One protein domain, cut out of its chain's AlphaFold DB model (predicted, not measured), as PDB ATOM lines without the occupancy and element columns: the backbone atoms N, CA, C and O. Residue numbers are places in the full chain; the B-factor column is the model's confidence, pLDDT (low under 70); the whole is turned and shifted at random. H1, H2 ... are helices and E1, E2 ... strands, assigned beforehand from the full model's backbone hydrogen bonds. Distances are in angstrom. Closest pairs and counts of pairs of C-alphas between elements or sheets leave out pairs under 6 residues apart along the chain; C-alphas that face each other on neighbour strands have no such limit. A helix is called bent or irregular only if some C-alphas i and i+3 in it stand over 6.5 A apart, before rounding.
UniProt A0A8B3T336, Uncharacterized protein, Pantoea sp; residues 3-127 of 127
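What this domain is: This is residues 3 to 127 of the 127 residues of an uncharacterized protein of Pantoea sp (UniProt A0A8B3T336). One eight-stranded antiparallel sheet is curled like part of a barrel and folded back on itself, with E1, E2 and E3 facing E5, E6, E7 and E8 across the long strand E4. H1 only grazes this sheet, mainly at E2 and E3, with its residues 12 to 16, and its residues 3 to 11 stick out from the body as an arm. The printed part has 125 residues, with one named helix followed by eight named strands, E1 to E8, which lie in the sheet in chain order; the class is mostly strand. The whole is compact, with a radius of gyration of the C-alphas of 14.8 A, and its elongated outline spans 53 by 34 by 26 A.

How they stand to each other: The twisted sheet consists of E1, residues 19 to 24, E2, 30 to 34, E3, 39 to 44, E4, 47 to 61, E5, 67 to 75, E6, 88 to 94, E7, 100 to 106, and E8, 113 to 119. It is a meander, each strand the antiparallel neighbour of the one before. It is also a folded sheet, bent back into two leaves that face each other, with E4 as the hinge and 23 pairs of C-alphas within 11 A. E4 bends by 83 degrees at residue 58. Between E3 and E4, N 42 and O 49 are 2.9 A apart, within hydrogen-bond range; between E4 and E5, N 57 and O 70 are 2.8 A apart. On one side of E4, the hairpins E1 and E2, at 163 degrees, and E2 and E3, at 164 degrees, have N 23 and O 31 at 2.9 A and N 32 and O 41 at 2.8 A. On the other side, the pairs within hydrogen-bond range include N 71 and O 91 of E5 and E6 at 2.9 A, N 92 and O 102 of E6 and E7 at 2.8 A, and N 103 and O 117 of E7 and E8 at 2.9 A. The edge strands E1 and E8 are only just apart, with a closest distance of 8.1 A. Residues 22 to 23 of E1 pair antiparallel with residues 124 to 125. H1, residues 3 to 16, only grazes the sheet with its residues 12 to 16; its closest C-alphas to E3 are those of Ala 15 and Val 41, 7.9 A apart. In H1, 8 of 10 O i to N i+4 pairs are within range.

Where its parts are: H1 begins at C-alpha 3, (152.087, 49.480, 116.568), and is 21.3 A long. E4, the longest strand, measures 33.3 A and E5 26.7 A. E8 ends at C-alpha 119, (135.018, 77.620, 137.108).

The domain as a whole: The C-alphas of Ile 3 and Gly 65, the two farthest apart, are 53.4 A apart. The printed part has no cut. E5 to E6 is the long link, of 12 residues. The mean pLDDT of the printed part is 84.5; residues 3 to 19 and 126 to 127 are under 70.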
ATOM      1  N   ILE A   3     152.481  48.418 117.514       39.59
ATOM      2  CA  ILE A   3     152.087  49.480 116.568       39.59
ATOM      3  C   ILE A   3     150.844  50.250 117.051       39.59
ATOM      4  O   ILE A   3     150.747  51.454 116.848       39.59
ATOM      5  N   VAL A   4     149.930  49.590 117.773       43.16
ATOM      6  CA  VAL A   4     148.682  50.219 118.248       43.16
ATOM      7  C   VAL A   4     148.941  51.256 119.348       43.16
ATOM      8  O   VAL A   4     148.303  52.303 119.357       43.16
ATOM      9  N   LEU A   5     149.923  51.029 120.231       38.50
ATOM     10  CA  LEU A   5     150.236  51.978 121.309       38.50
ATOM     11  C   LEU A   5     150.802  53.303 120.768       38.50
ATOM     12  O   LEU A   5     150.508  54.365 121.305       38.50
ATOM     13  N   MET A   6     151.580  53.253 119.683       33.41
ATOM     14  CA  MET A   6     152.213  54.440 119.098       33.41
ATOM     15  C   MET A   6     151.197  55.349 118.392       33.41
ATOM     16  O   MET A   6     151.315  56.567 118.474       33.41
ATOM     17  N   ALA A   7     150.157  54.776 117.776       40.41
ATOM     18  CA  ALA A   7     149.083  55.548 117.149       40.41
ATOM     19  C   ALA A   7     148.226  56.310 118.179       40.41
ATOM     20  O   ALA A   7     147.841  57.448 117.926       40.41
ATOM     21  N   VAL A   8     147.979  55.722 119.355       42.91
ATOM     22  CA  VAL A   8     147.236  56.377 120.450       42.91
ATOM     23  C   VAL A   8     148.052  57.512 121.073       42.91
ATOM     24  O   VAL A   8     147.512  58.571 121.373       42.91
ATOM     25  N   VAL A   9     149.370  57.337 121.209       39.59
ATOM     26  CA  VAL A   9     150.247  58.396 121.729       39.59
ATOM     27  C   VAL A   9     150.394  59.538 120.716       39.59
ATOM     28  O   VAL A   9     150.321  60.695 121.118       39.59
ATOM     29  N   LEU A  10     150.504  59.267 119.407       32.78
ATOM     30  CA  LEU A  10     150.568  60.334 118.395       32.78
ATOM     31  C   LEU A  10     149.262  61.141 118.277       32.78
ATOM     32  O   LEU A  10     149.326  62.356 118.095       32.78
ATOM     33  N   THR A  11     148.089  60.511 118.405       41.31
ATOM     34  CA  THR A  11     146.800  61.237 118.384       41.31
ATOM     35  C   THR A  11     146.533  62.010 119.671       41.31
ATOM     36  O   THR A  11     145.826  63.020 119.638       41.31
ATOM     37  N   MET A  12     147.104  61.570 120.797       37.03
ATOM     38  CA  MET A  12     147.105  62.346 122.034       37.03
ATOM     39  C   MET A  12     148.016  63.566 121.907       37.03
ATOM     40  O   MET A  12     147.559  64.665 122.189       37.03
ATOM     41  N   VAL A  13     149.251  63.421 121.412       39.81
ATOM     42  CA  VAL A  13     150.202  64.542 121.271       39.81
ATOM     43  C   VAL A  13     149.680  65.627 120.317       39.81
ATOM     44  O   VAL A  13     149.857  66.813 120.590       39.81
ATOM     45  N   SER A  14     148.966  65.262 119.246       35.44
ATOM     46  CA  SER A  14     148.398  66.250 118.317       35.44
ATOM     47  C   SER A  14     147.219  67.050 118.883       35.44
ATOM     48  O   SER A  14     146.958  68.148 118.398       35.44
ATOM     49  N   ALA A  15     146.536  66.558 119.924       42.81
ATOM     50  CA  ALA A  15     145.470  67.307 120.592       42.81
ATOM     51  C   ALA A  15     146.008  68.448 121.477       42.81
ATOM     52  O   ALA A  15     145.277  69.393 121.759       42.81
ATOM     53  N   TYR A  16     147.282  68.385 121.889       47.69
ATOM     54  CA  TYR A  16     147.894  69.377 122.780       47.69
ATOM     55  C   TYR A  16     148.635  70.501 122.041       47.69
ATOM     56  O   TYR A  16     148.777  71.582 122.594       47.69
ATOM     57  N   ALA A  17     149.068  70.301 120.790       46.31
ATOM     58  CA  ALA A  17     149.959  71.240 120.093       46.31
ATOM     59  C   ALA A  17     149.317  72.588 119.674       46.31
ATOM     60  O   ALA A  17     150.021  73.464 119.181       46.31
ATOM     61  N   ASN A  18     148.000  72.766 119.845       55.62
ATOM     62  CA  ASN A  18     147.264  73.978 119.444       55.62
ATOM     63  C   ASN A  18     146.192  74.429 120.451       55.62
ATOM     64  O   ASN A  18     145.260  75.153 120.089       55.62
ATOM     65  N   ALA A  19     146.285  74.002 121.706       58.22
ATOM     66  CA  ALA A  19     145.338  74.420 122.731       58.22
ATOM     67  C   ALA A  19     145.643  75.838 123.245       58.22
ATOM     68  O   ALA A  19     146.798  76.246 123.332       58.22
ATOM     69  N   ALA A  20     144.592  76.610 123.528       70.62
ATOM     70  CA  ALA A  20     144.684  77.908 124.207       70.62
ATOM     71  C   ALA A  20     144.281  77.820 125.674       70.62
ATOM     72  O   ALA A  20     144.755  78.609 126.486       70.62
ATOM     73  N   TYR A  21     143.367  76.904 125.992       83.69
ATOM     74  CA  TYR A  21     142.683  76.896 127.272       83.69
ATOM     75  C   TYR A  21     142.576  75.480 127.812       83.69
ATOM     76  O   TYR A  21     142.138  74.567 127.104       83.69
ATOM     77  N   TYR A  22     142.925  75.322 129.084       89.19
ATOM     78  CA  TYR A  22     142.801  74.070 129.811       89.19
ATOM     79  C   TYR A  22     142.016  74.280 131.103       89.19
ATOM     80  O   TYR A  22     142.293  75.205 131.866       89.19
ATOM     81  N   PHE A  23     141.078  73.371 131.364       89.94
ATOM     82  CA  PHE A  23     140.265  73.343 132.574       89.94
ATOM     83  C   PHE A  23     140.310  71.962 133.226       89.94
ATOM     84  O   PHE A  23     140.165  70.932 132.558       89.94
ATOM     85  N   ASN A  24     140.459  71.933 134.549       89.56
ATOM     86  CA  ASN A  24     140.245  70.725 135.339       89.56
ATOM     87  C   ASN A  24     138.774  70.654 135.768       89.56
ATOM     88  O   ASN A  24     138.318  71.479 136.553       89.56
ATOM     89  N   LEU A  25     138.040  69.661 135.267       91.06
ATOM     90  CA  LEU A  25     136.623  69.456 135.570       91.06
ATOM     91  C   LEU A  25     136.400  68.492 136.754       91.06
ATOM     92  O   LEU A  25     135.258  68.156 137.071       91.06
ATOM     93  N   GLY A  26     137.467  68.042 137.425       89.38
ATOM     94  CA  GLY A  26     137.392  67.070 138.519       89.38
ATOM     95  C   GLY A  26     137.027  65.679 138.001       89.38
ATOM     96  O   GLY A  26     137.694  65.161 137.107       89.38
ATOM     97  N   ASP A  27     135.953  65.091 138.534       91.50
ATOM     98  CA  ASP A  27     135.491  63.743 138.159       91.50
ATOM     99  C   ASP A  27     135.068  63.627 136.684       91.50
ATOM    100  O   ASP A  27     135.075  62.533 136.121       91.50
ATOM    101  N   GLU A  28     134.764  64.753 136.030       92.81
ATOM    102  CA  GLU A  28     134.429  64.805 134.600       92.81
ATOM    103  C   GLU A  28     135.672  64.835 133.692       92.81
ATOM    104  O   GLU A  28     135.564  64.718 132.470       92.81
ATOM    105  N   GLY A  29     136.868  64.936 134.280       92.12
ATOM    106  CA  GLY A  29     138.147  64.878 133.585       92.12
ATOM    107  C   GLY A  29     138.753  66.248 133.292       92.12
ATOM    108  O   GLY A  29     138.638  67.191 134.071       92.12
ATOM    109  N   LYS A  30     139.467  66.350 132.171       92.94
ATOM    110  CA  LYS A  30     140.166  67.566 131.738       92.94
ATOM    111  C   LYS A  30     139.603  68.045 130.413       92.94
ATOM    112  O   LYS A  30     139.528  67.257 129.474       92.94
ATOM    113  N   LEU A  31     139.260  69.325 130.335       93.94
ATOM    114  CA  LEU A  31     138.814  69.986 129.114       93.94
ATOM    115  C   LEU A  31     139.966  70.792 128.517       93.94
ATOM    116  O   LEU A  31     140.640  71.543 129.216       93.94
ATOM    117  N   THR A  32     140.181  70.627 127.218       93.94
ATOM    118  CA  THR A  32     141.153  71.372 126.415       93.94
ATOM    119  C   THR A  32     140.426  72.019 125.244       93.94
ATOM    120  O   THR A  32     139.665  71.335 124.563       93.94
ATOM    121  N   ILE A  33     140.653  73.307 124.993       91.75
ATOM    122  CA  ILE A  33     140.024  74.057 123.895       91.75
ATOM    123  C   ILE A  33     141.115  74.601 122.971       91.75
ATOM    124  O   ILE A  33     142.128  75.133 123.436       91.75
ATOM    125  N   SER A  34     140.919  74.459 121.660       90.19
ATOM    126  CA  SER A  34     141.842  74.950 120.636       90.19
ATOM    127  C   SER A  34     141.939  76.481 120.627       90.19
ATOM    128  O   SER A  34     141.003  77.184 121.005       90.19
ATOM    129  N   LYS A  35     143.075  77.012 120.155       84.88
ATOM    130  CA  LYS A  35     143.328  78.462 120.018       84.88
ATOM    131  C   LYS A  35     142.293  79.199 119.175       84.88
ATOM    132  O   LYS A  35     141.968  80.341 119.470       84.88
ATOM    133  N   ASP A  36     141.771  78.548 118.143       86.50
ATOM    134  CA  ASP A  36     140.726  79.099 117.280       86.50
ATOM    135  C   ASP A  36     139.304  78.868 117.815       86.50
ATOM    136  O   ASP A  36     138.341  79.216 117.134       86.50
ATOM    137  N   LEU A  37     139.173  78.280 119.014       89.06
ATOM    138  CA  LEU A  37     137.916  77.932 119.683       89.06
ATOM    139  C   LEU A  37     137.018  76.973 118.888       89.06
ATOM    140  O   LEU A  37     135.854  76.788 119.231       89.06
ATOM    141  N   LYS A  38     137.525  76.351 117.819       93.19
ATOM    142  CA  LYS A  38     136.723  75.459 116.972       93.19
ATOM    143  C   LYS A  38     136.612  74.053 117.523       93.19
ATOM    144  O   LYS A  38     135.692  73.339 117.142       93.19
ATOM    145  N   THR A  39     137.527  73.635 118.388       94.25
ATOM    146  CA  THR A  39     137.574  72.267 118.899       94.25
ATOM    147  C   THR A  39     137.728  72.273 120.408       94.25
ATOM    148  O   THR A  39     138.560  72.990 120.961       94.25
ATOM    149  N   ALA A  40     136.952  71.421 121.069       95.00
ATOM    150  CA  ALA A  40     137.058  71.161 122.492       95.00
ATOM    151  C   ALA A  40     137.150  69.651 122.735       95.00
ATOM    152  O   ALA A  40     136.407  68.861 122.147       95.00
ATOM    153  N   VAL A  41     138.080  69.239 123.593       95.19
ATOM    154  CA  VAL A  41     138.355  67.834 123.900       95.19
ATOM    155  C   VAL A  41     138.260  67.613 125.400       95.19
ATOM    156  O   VAL A  41     138.944  68.289 126.167       95.19
ATOM    157  N   ILE A  42     137.449  66.641 125.810       94.69
ATOM    158  CA  ILE A  42     137.364  66.180 127.196       94.69
ATOM    159  C   ILE A  42     138.056  64.825 127.306       94.69
ATOM    160  O   ILE A  42     137.709  63.883 126.590       94.69
ATOM    161  N   VAL A  43     139.016  64.717 128.223       93.88
ATOM    162  CA  VAL A  43     139.723  63.471 128.539       93.88
ATOM    163  C   VAL A  43     139.413  63.065 129.976       93.88
ATOM    164  O   VAL A  43     139.756  63.787 130.912       93.88
ATOM    165  N   ASN A  44     138.803  61.892 130.156       92.12
ATOM    166  CA  ASN A  44     138.508  61.298 131.461       92.12
ATOM    167  C   ASN A  44     138.947  59.824 131.483       92.12
ATOM    168  O   ASN A  44     138.292  58.950 130.908       92.12
ATOM    169  N   GLY A  45     140.097  59.546 132.103       90.19
ATOM    170  CA  GLY A  45     140.735  58.230 132.038       90.19
ATOM    171  C   GLY A  45     141.007  57.817 130.587       90.19
ATOM    172  O   GLY A  45     141.711  58.514 129.862       90.19
ATOM    173  N   ASN A  46     140.414  56.700 130.155       89.00
ATOM    174  CA  ASN A  46     140.518  56.207 128.774       89.00
ATOM    175  C   ASN A  46     139.448  56.783 127.830       89.00
ATOM    176  O   ASN A  46     139.477  56.505 126.631       89.00
ATOM    177  N   LYS A  47     138.479  57.546 128.349       89.88
ATOM    178  CA  LYS A  47     137.421  58.158 127.545       89.88
ATOM    179  C   LYS A  47     137.918  59.487 126.984       89.88
ATOM    180  O   LYS A  47     138.364  60.351 127.735       89.88
ATOM    181  N   VAL A  48     137.787  59.655 125.672       93.31
ATOM    182  CA  VAL A  48     138.089  60.904 124.967       93.31
ATOM    183  C   VAL A  48     136.841  61.323 124.201       93.31
ATOM    184  O   VAL A  48     136.344  60.560 123.376       93.31
ATOM    185  N   ILE A  49     136.331  62.516 124.488       94.06
ATOM    186  CA  ILE A  49     135.222  63.135 123.758       94.06
ATOM    187  C   ILE A  49     135.813  64.298 122.975       94.06
ATOM    188  O   ILE A  49     136.318  65.244 123.576       94.06
ATOM    189  N   ARG A  50     135.777  64.215 121.648       95.81
ATOM    190  CA  ARG A  50     136.199  65.299 120.760       95.81
ATOM    191  C   ARG A  50     134.964  65.978 120.199       95.81
ATOM    192  O   ARG A  50     134.051  65.314 119.712       95.81
ATOM    193  N   THR A  51     134.931  67.294 120.313       96.81
ATOM    194  CA  THR A  51     133.783  68.107 119.925       96.81
ATOM    195  C   THR A  51     134.227  69.275 119.061       96.81
ATOM    196  O   THR A  51     135.341  69.781 119.207       96.81
ATOM    197  N   THR A  52     133.350  69.702 118.164       96.62
ATOM    198  CA  THR A  52     133.562  70.834 117.265       96.62
ATOM    199  C   THR A  52     132.510  71.908 117.507       96.62
ATOM    200  O   THR A  52     131.379  71.605 117.897       96.62
ATOM    201  N   LEU A  53     132.886  73.170 117.321       96.38
ATOM    202  CA  LEU A  53     132.014  74.314 117.546       96.38
ATOM    203  C   LEU A  53     130.854  74.276 116.547       96.38
ATOM    204  O   LEU A  53     131.056  74.326 115.335       96.38
ATOM    205  N   GLY A  54     129.630  74.196 117.062       95.69
ATOM    206  CA  GLY A  54     128.414  74.274 116.257       95.69
ATOM    207  C   GLY A  54     127.812  75.666 116.246       95.69
ATOM    208  O   GLY A  54     127.374  76.138 115.199       95.69
ATOM    209  N   GLN A  55     127.799  76.332 117.399       94.50
ATOM    210  CA  GLN A  55     127.186  77.646 117.531       94.50
ATOM    211  C   GLN A  55     127.913  78.491 118.570       94.50
ATOM    212  O   GLN A  55     128.365  77.979 119.592       94.50
ATOM    213  N   ALA A  56     127.986  79.794 118.317       94.19
ATOM    214  CA  ALA A  56     128.468  80.768 119.278       94.19
ATOM    215  C   ALA A  56     127.515  81.964 119.331       94.19
ATOM    216  O   ALA A  56     127.013  82.409 118.300       94.19
ATOM    217  N   PHE A  57     127.288  82.474 120.536       91.56
ATOM    218  CA  PHE A  57     126.516  83.680 120.794       91.56
ATOM    219  C   PHE A  57     127.387  84.633 121.597       91.56
ATOM    220  O   PHE A  57     127.962  84.248 122.618       91.56
ATOM    221  N   THR A  58     127.510  85.863 121.123       89.25
ATOM    222  CA  THR A  58     128.298  86.901 121.782       89.25
ATOM    223  C   THR A  58     127.382  87.830 122.561       89.25
ATOM    224  O   THR A  58     126.333  88.206 122.043       89.25
ATOM    225  N   GLU A  59     127.814  88.233 123.755       83.31
ATOM    226  CA  GLU A  59     127.183  89.295 124.555       83.31
ATOM    227  C   GLU A  59     125.715  89.032 124.944       83.31
ATOM    228  O   GLU A  59     124.854  89.902 124.836       83.31
ATOM    229  N   ASP A  60     125.435  87.829 125.439       88.69
ATOM    230  CA  ASP A  60     124.134  87.465 126.011       88.69
ATOM    231  C   ASP A  60     124.111  87.716 127.534       88.69
ATOM    232  O   ASP A  60     125.156  87.949 128.145       88.69
ATOM    233  N   ILE A  61     122.937  87.690 128.165       89.56
ATOM    234  CA  ILE A  61     122.751  87.965 129.598       89.56
ATOM    235  C   ILE A  61     122.019  86.793 130.252       89.56
ATOM    236  O   ILE A  61     120.959  86.377 129.792       89.56
ATOM    237  N   ASP A  62     122.565  86.252 131.345       88.19
ATOM    238  CA  ASP A  62     121.898  85.155 132.055       88.19
ATOM    239  C   ASP A  62     120.751  85.640 132.953       88.19
ATOM    240  O   ASP A  62     120.550  86.833 133.174       88.19
ATOM    241  N   ASN A  63     119.999  84.697 133.525       87.25
ATOM    242  CA  ASN A  63     118.890  85.007 134.437       87.25
ATOM    243  C   ASN A  63     119.332  85.775 135.701       87.25
ATOM    244  O   ASN A  63     118.486  86.338 136.394       87.25
ATOM    245  N   GLY A  64     120.631  85.784 136.019       87.25
ATOM    246  CA  GLY A  64     121.230  86.564 137.100       87.25
ATOM    247  C   GLY A  64     121.711  87.952 136.666       87.25
ATOM    248  O   GLY A  64     122.287  88.669 137.482       87.25
ATOM    249  N   GLY A  65     121.495  88.343 135.406       89.88
ATOM    250  CA  GLY A  65     121.934  89.621 134.854       89.88
ATOM    251  C   GLY A  65     123.414  89.656 134.470       89.88
ATOM    252  O   GLY A  65     123.952  90.740 134.242       89.88
ATOM    253  N   ARG A  66     124.097  88.504 134.415       91.81
ATOM    254  CA  ARG A  66     125.530  88.454 134.113       91.81
ATOM    255  C   ARG A  66     125.758  88.350 132.602       91.81
ATOM    256  O   ARG A  66     125.243  87.409 131.994       91.81
ATOM    257  N   PRO A  67     126.547  89.254 131.995       92.69
ATOM    258  CA  PRO A  67     126.911  89.155 130.587       92.69
ATOM    259  C   PRO A  67     127.868  87.983 130.327       92.69
ATOM    260  O   PRO A  67     128.839  87.789 131.068       92.69
ATOM    261  N   TYR A  68     127.635  87.230 129.253       93.12
ATOM    262  CA  TYR A  68     128.472  86.105 128.839       93.12
ATOM    263  C   TYR A  68     128.559  85.934 127.315       93.12
ATOM    264  O   TYR A  68     127.687  86.356 126.560       93.12
ATOM    265  N   ASN A  69     129.604  85.237 126.870       93.12
ATOM    266  CA  ASN A  69     129.686  84.625 125.545       93.12
ATOM    267  C   ASN A  69     129.404  83.125 125.667       93.12
ATOM    268  O   ASN A  69     129.968  82.469 126.541       93.12
ATOM    269  N   LEU A  70     128.548  82.579 124.809       94.94
ATOM    270  CA  LEU A  70     128.192  81.162 124.788       94.94
ATOM    271  C   LEU A  70     128.808  80.472 123.583       94.94
ATOM    272  O   LEU A  70     128.712  80.959 122.463       94.94
ATOM    273  N   SER A  71     129.398  79.306 123.804       95.88
ATOM    274  CA  SER A  71     129.819  78.378 122.760       95.88
ATOM    275  C   SER A  71     129.181  77.013 122.996       95.88
ATOM    276  O   SER A  71     129.245  76.484 124.105       95.88
ATOM    277  N   ILE A  72     128.570  76.455 121.953       97.00
ATOM    278  CA  ILE A  72     127.973  75.120 121.938       97.00
ATOM    279  C   ILE A  72     128.758  74.252 120.962       97.00
ATOM    280  O   ILE A  72     128.858  74.568 119.771       97.00
ATOM    281  N   TYR A  73     129.278  73.143 121.467       97.75
ATOM    282  CA  TYR A  73     130.028  72.153 120.717       97.75
ATOM    283  C   TYR A  73     129.249  70.841 120.645       97.75
ATOM    284  O   TYR A  73     128.533  70.465 121.575       97.75
ATOM    285  N   TYR A  74     129.423  70.126 119.540       97.62
ATOM    286  CA  TYR A  74     128.833  68.812 119.304       97.62
ATOM    287  C   TYR A  74     129.919  67.795 118.964       97.62
ATOM    288  O   TYR A  74     131.013  68.172 118.546       97.62
ATOM    289  N   ASP A  75     129.644  66.511 119.184       96.31
ATOM    290  CA  ASP A  75     130.590  65.423 118.912       96.31
ATOM    291  C   ASP A  75     131.048  65.454 117.444       96.31
ATOM    292  O   ASP A  75     130.226  65.535 116.532       96.31
ATOM    293  N   GLU A  76     132.363  65.402 117.214       95.00
ATOM    294  CA  GLU A  76     132.951  65.566 115.875       95.00
ATOM    295  C   GLU A  76     132.563  64.456 114.885       95.00
ATOM    296  O   GLU A  76     132.758  64.605 113.682       95.00
ATOM    297  N   LEU A  77     132.031  63.334 115.384       94.19
ATOM    298  CA  LEU A  77     131.559  62.227 114.554       94.19
ATOM    299  C   LEU A  77     130.148  62.472 114.001       94.19
ATOM    300  O   LEU A  77     129.692  61.713 113.148       94.19
ATOM    301  N   CYS A  78     129.441  63.493 114.489       94.25
ATOM    302  CA  CYS A  78     128.164  63.925 113.935       94.25
ATOM    303  C   CYS A  78     128.387  64.797 112.686       94.25
ATOM    304  O   CYS A  78     129.316  65.599 112.632       94.25
ATOM    305  N   ASN A  79     127.487  64.708 111.700       92.12
ATOM    306  CA  ASN A  79     127.567  65.534 110.485       92.12
ATOM    307  C   ASN A  79     127.290  67.020 110.754       92.12
ATOM    308  O   ASN A  79     127.828  67.894 110.076       92.12
ATOM    309  N   SER A  80     126.397  67.312 111.702       93.50
ATOM    310  CA  SER A  80     126.027  68.672 112.087       93.50
ATOM    311  C   SER A  80     125.441  68.703 113.498       93.50
ATOM    312  O   SER A  80     124.937  67.692 113.988       93.50
ATOM    313  N   LEU A  81     125.428  69.888 114.118       92.19
ATOM    314  CA  LEU A  81     124.790  70.114 115.421       92.19
ATOM    315  C   LEU A  81     123.312  69.681 115.434       92.19
ATOM    316  O   LEU A  81     122.849  69.108 116.412       92.19
ATOM    317  N   ARG A  82     122.574  69.933 114.343       90.44
ATOM    318  CA  ARG A  82     121.129  69.657 114.247       90.44
ATOM    319  C   ARG A  82     120.804  68.162 114.214       90.44
ATOM    320  O   ARG A  82     119.712  67.771 114.615       90.44
ATOM    321  N   GLU A  83     121.724  67.353 113.704       89.62
ATOM    322  CA  GLU A  83     121.555  65.907 113.527       89.62
ATOM    323  C   GLU A  83     122.259  65.097 114.623       89.62
ATOM    324  O   GLU A  83     122.210  63.870 114.604       89.62
ATOM    325  N   CYS A  84     122.932  65.764 115.565       93.25
ATOM    326  CA  CYS A  84     123.701  65.090 116.597       93.25
ATOM    327  C   CYS A  84     122.788  64.626 117.737       93.25
ATOM    328  O   CYS A  84     122.182  65.434 118.439       93.25
ATOM    329  N   ASP A  85     122.713  63.314 117.937       94.31
ATOM    330  CA  ASP A  85     121.983  62.662 119.031       94.31
ATOM    331  C   ASP A  85     122.846  62.462 120.287       94.31
ATOM    332  O   ASP A  85     122.363  62.036 121.340       94.31
ATOM    333  N   LYS A  86     124.131  62.804 120.193       95.38
ATOM    334  CA  LYS A  86     125.086  62.721 121.289       95.38
ATOM    335  C   LYS A  86     125.043  63.959 122.188       95.38
ATOM    336  O   LYS A  86     124.642  65.035 121.745       95.38
ATOM    337  N   PRO A  87     125.500  63.831 123.446       96.62
ATOM    338  CA  PRO A  87     125.594  64.958 124.361       96.62
ATOM    339  C   PRO A  87     126.367  66.153 123.783       96.62
ATOM    340  O   PRO A  87     127.413  65.984 123.154       96.62
ATOM    341  N   LEU A  88     125.866  67.356 124.053       97.62
ATOM    342  CA  LEU A  88     126.454  68.628 123.638       97.62
ATOM    343  C   LEU A  88     127.267  69.233 124.779       97.62
ATOM    344  O   LEU A  88     126.843  69.157 125.931       97.62
ATOM    345  N   LEU A  89     128.390  69.866 124.447       97.88
ATOM    346  CA  LEU A  89     129.207  70.629 125.387       97.88
ATOM    347  C   LEU A  89     128.849  72.108 125.272       97.88
ATOM    348  O   LEU A  89     129.006  72.706 124.210       97.88
ATOM    349  N   GLY A  90     128.398  72.703 126.368       97.25
ATOM    350  CA  GLY A  90     128.165  74.136 126.463       97.25
ATOM    351  C   GLY A  90     129.202  74.816 127.342       97.25
ATOM    352  O   GLY A  90     129.621  74.278 128.368       97.25
ATOM    353  N   ILE A  91     129.627  76.005 126.921       96.00
ATOM    354  CA  ILE A  91     130.568  76.845 127.657       96.00
ATOM    355  C   ILE A  91     130.054  78.279 127.642       96.00
ATOM    356  O   ILE A  91     129.977  78.899 126.581       96.00
ATOM    357  N   LYS A  92     129.748  78.825 128.819       95.06
ATOM    358  CA  LYS A  92     129.634  80.270 129.032       95.06
ATOM    359  C   LYS A  92     130.972  80.802 129.501       95.06
ATOM    360  O   LYS A  92     131.540  80.258 130.440       95.06
ATOM    361  N   ASN A  93     131.435  81.878 128.886       92.56
ATOM    362  CA  ASN A  93     132.537  82.703 129.361       92.56
ATOM    363  C   ASN A  93     131.959  84.041 129.836       92.56
ATOM    364  O   ASN A  93     131.400  84.785 129.029       92.56
ATOM    365  N   TYR A  94     132.030  84.306 131.136       91.88
ATOM    366  CA  TYR A  94     131.455  85.492 131.759       91.88
ATOM    367  C   TYR A  94     132.369  86.706 131.596       91.88
ATOM    368  O   TYR A  94     133.541  86.678 131.970       91.88
ATOM    369  N   ASN A  95     131.789  87.803 131.110       87.56
ATOM    370  CA  ASN A  95     132.500  89.046 130.798       87.56
ATOM    371  C   ASN A  95     132.322  90.120 131.890       87.56
ATOM    372  O   ASN A  95     132.546  91.306 131.648       87.56
ATOM    373  N   ASP A  96     131.854  89.729 133.076       85.88
ATOM    374  CA  ASP A  96     131.589  90.640 134.189       85.88
ATOM    375  C   ASP A  96     132.808  90.831 135.107       85.88
ATOM    376  O   ASP A  96     133.935  90.514 134.748       85.88
ATOM    377  N   LYS A  97     132.620  91.423 136.293       78.88
ATOM    378  CA  LYS A  97     133.741  91.711 137.208       78.88
ATOM    379  C   LYS A  97     134.285  90.472 137.918       78.88
ATOM    380  O   LYS A  97     135.451  90.476 138.301       78.88
ATOM    381  N   THR A  98     133.448  89.466 138.158       80.31
ATOM    382  CA  THR A  98     133.865  88.219 138.813       80.31
ATOM    383  C   THR A  98     134.489  87.255 137.815       80.31
ATOM    384  O   THR A  98     135.359  86.481 138.214       80.31
ATOM    385  N   LYS A  99     134.094  87.362 136.536       83.25
ATOM    386  CA  LYS A  99     134.542  86.542 135.411       83.25
ATOM    387  C   LYS A  99     134.426  85.041 135.700       83.25
ATOM    388  O   LYS A  99     133.879  84.619 136.720       83.25
ATOM    389  N   GLY A 100     134.886  84.214 134.771       90.94
ATOM    390  CA  GLY A 100     134.885  82.760 134.906       90.94
ATOM    391  C   GLY A 100     133.995  82.078 133.882       90.94
ATOM    392  O   GLY A 100     133.535  82.689 132.920       90.94
ATOM    393  N   PHE A 101     133.774  80.787 134.087       93.38
ATOM    394  CA  PHE A 101     133.193  79.907 133.094       93.38
ATOM    395  C   PHE A 101     132.117  79.024 133.710       93.38
ATOM    396  O   PHE A 101     132.311  78.477 134.791       93.38
ATOM    397  N   SER A 102     131.023  78.829 132.985       95.12
ATOM    398  CA  SER A 102     130.091  77.734 133.253       95.12
ATOM    399  C   SER A 102     130.247  76.715 132.140       95.12
ATOM    400  O   SER A 102     130.012  77.034 130.975       95.12
ATOM    401  N   VAL A 103     130.690  75.510 132.480       96.69
ATOM    402  CA  VAL A 103     130.900  74.411 131.535       96.69
ATOM    403  C   VAL A 103     129.896  73.316 131.854       96.69
ATOM    404  O   VAL A 103     129.794  72.900 133.007       96.69
ATOM    405  N   TRP A 104     129.166  72.817 130.862       97.75
ATOM    406  CA  TRP A 104     128.197  71.741 131.072       97.75
ATOM    407  C   TRP A 104     128.118  70.785 129.891       97.75
ATOM    408  O   TRP A 104     128.454  71.132 128.761       97.75
ATOM    409  N   MET A 105     127.595  69.592 130.163       97.56
ATOM    410  CA  MET A 105     127.120  68.675 129.131       97.56
ATOM    411  C   MET A 105     125.608  68.539 129.215       97.56
ATOM    412  O   MET A 105     125.058  68.440 130.313       97.56
ATOM    413  N   SER A 106     124.933  68.485 128.072       97.50
ATOM    414  CA  SER A 106     123.479  68.314 128.010       97.50
ATOM    415  C   SER A 106     123.034  67.337 126.931       97.50
ATOM    416  O   SER A 106     123.703  67.153 125.917       97.50
ATOM    417  N   GLU A 107     121.871  66.727 127.133       95.88
ATOM    418  CA  GLU A 107     121.175  65.973 126.089       95.88
ATOM    419  C   GLU A 107     120.647  66.931 125.000       95.88
ATOM    420  O   GLU A 107     120.015  67.934 125.343       95.88
ATOM    421  N   PRO A 108     120.843  66.639 123.701       90.94
ATOM    422  CA  PRO A 108     120.500  67.564 122.614       90.94
ATOM    423  C   PRO A 108     118.991  67.803 122.446       90.94
ATOM    424  O   PRO A 108     118.584  68.889 122.047       90.94
ATOM    425  N   LEU A 109     118.145  66.808 122.747       87.56
ATOM    426  CA  LEU A 109     116.692  66.899 122.521       87.56
ATOM    427  C   LEU A 109     115.927  67.491 123.706       87.56
ATOM    428  O   LEU A 109     114.957  68.223 123.525       87.56
ATOM    429  N   THR A 110     116.332  67.144 124.923       91.94
ATOM    430  CA  THR A 110     115.631  67.533 126.155       91.94
ATOM    431  C   THR A 110     116.256  68.763 126.809       91.94
ATOM    432  O   THR A 110     115.671  69.312 127.741       91.94
ATOM    433  N   ASN A 111     117.452  69.175 126.366       89.75
ATOM    434  CA  ASN A 111     118.317  70.145 127.044       89.75
ATOM    435  C   ASN A 111     118.589  69.798 128.516       89.75
ATOM    436  O   ASN A 111     118.981  70.657 129.308       89.75
ATOM    437  N   LYS A 112     118.393  68.534 128.904       96.06
ATOM    438  CA  LYS A 112     118.673  68.076 130.257       96.06
ATOM    439  C   LYS A 112     120.174  68.152 130.499       96.06
ATOM    440  O   LYS A 112     120.953  67.515 129.790       96.06
ATOM    441  N   ILE A 113     120.567  68.904 131.522       96.94
ATOM    442  CA  ILE A 113     121.956  68.984 131.971       96.94
ATOM    443  C   ILE A 113     122.345  67.635 132.584       96.94
ATOM    444  O   ILE A 113     121.711  67.159 133.526       96.94
ATOM    445  N   LEU A 114     123.381  67.017 132.020       96.62
ATOM    446  CA  LEU A 114     123.986  65.782 132.514       96.62
ATOM    447  C   LEU A 114     124.943  66.083 133.668       96.62
ATOM    448  O   LEU A 114     124.927  65.397 134.685       96.62
ATOM    449  N   TRP A 115     125.740  67.137 133.509       96.62
ATOM    450  CA  TRP A 115     126.584  67.707 134.551       96.62
ATOM    451  C   TRP A 115     126.922  69.157 134.217       96.62
ATOM    452  O   TRP A 115     126.868  69.561 133.056       96.62
ATOM    453  N   GLN A 116     127.309  69.920 135.239       96.94
ATOM    454  CA  GLN A 116     127.751  71.307 135.120       96.94
ATOM    455  C   GLN A 116     128.865  71.602 136.129       96.94
ATOM    456  O   GLN A 116     128.880  71.056 137.236       96.94
ATOM    457  N   LYS A 117     129.797  72.471 135.740       95.62
ATOM    458  CA  LYS A 117     130.889  72.983 136.564       95.62
ATOM    459  C   LYS A 117     131.003  74.491 136.387       95.62
ATOM    460  O   LYS A 117     131.145  74.981 135.271       95.62
ATOM    461  N   GLU A 118     130.988  75.196 137.511       93.81
ATOM    462  CA  GLU A 118     131.366  76.603 137.581       93.81
ATOM    463  C   GLU A 118     132.862  76.688 137.874       93.81
ATOM    464  O   GLU A 118     133.353  76.071 138.823       93.81
ATOM    465  N   LEU A 119     133.578  77.436 137.047       91.75
ATOM    466  CA  LEU A 119     135.018  77.620 137.108       91.75
ATOM    467  C   LEU A 119     135.315  79.112 137.195       91.75
ATOM    468  O   LEU A 119     134.657  79.945 136.577       91.75
ATOM    469  N   SER A 120     136.334  79.461 137.957       89.25
ATOM    470  CA  SER A 120     136.851  80.822 138.040       89.25
ATOM    471  C   SER A 120     137.979  81.038 137.026       89.25
ATOM    472  O   SER A 120     138.561  80.078 136.527       89.25
ATOM    473  N   GLU A 121     138.335  82.292 136.723       83.81
ATOM    474  CA  GLU A 121     139.468  82.579 135.820       83.81
ATOM    475  C   GLU A 121     140.781  81.935 136.286       83.81
ATOM    476  O   GLU A 121     141.578  81.518 135.460       83.81
ATOM    477  N   ARG A 122     141.006  81.801 137.598       82.19
ATOM    478  CA  ARG A 122     142.213  81.141 138.130       82.19
ATOM    479  C   ARG A 122     142.278  79.637 137.839       82.19
ATOM    480  O   ARG A 122     143.342  79.049 137.995       82.19
ATOM    481  N   ASP A 123     141.153  79.020 137.478       81.44
ATOM    482  CA  ASP A 123     141.092  77.597 137.124       81.44
ATOM    483  C   ASP A 123     141.465  77.370 135.650       81.44
ATOM    484  O   ASP A 123     141.626  76.225 135.221       81.44
ATOM    485  N   LEU A 124     141.605  78.457 134.881       79.88
ATOM    486  CA  LEU A 124     142.083  78.439 133.512       79.88
ATOM    487  C   LEU A 124     143.613  78.405 133.488       79.88
ATOM    488  O   LEU A 124     144.279  79.297 134.011       79.88
ATOM    489  N   VAL A 125     144.165  77.413 132.797       77.50
ATOM    490  CA  VAL A 125     145.581  77.404 132.418       77.50
ATOM    491  C   VAL A 125     145.680  77.783 130.941       77.50
ATOM    492  O   VAL A 125     144.975  77.207 130.109       77.50
ATOM    493  N   THR A 126     146.530  78.758 130.623       66.56
ATOM    494  CA  THR A 126     146.858  79.173 129.250       66.56
ATOM    495  C   THR A 126     148.338  78.915 128.986       66.56
ATOM    496  O   THR A 126     149.154  79.180 129.871       66.56
ATOM    497  N   ASP A 127     148.665  78.424 127.791       56.69
ATOM    498  CA  ASP A 127     150.047  78.347 127.283       56.69
ATOM    499  C   ASP A 127     150.597  79.721 126.871       56.69
ATOM    500  O   ASP A 127     149.824  80.521 126.286       56.69
TER     501      ASP A 127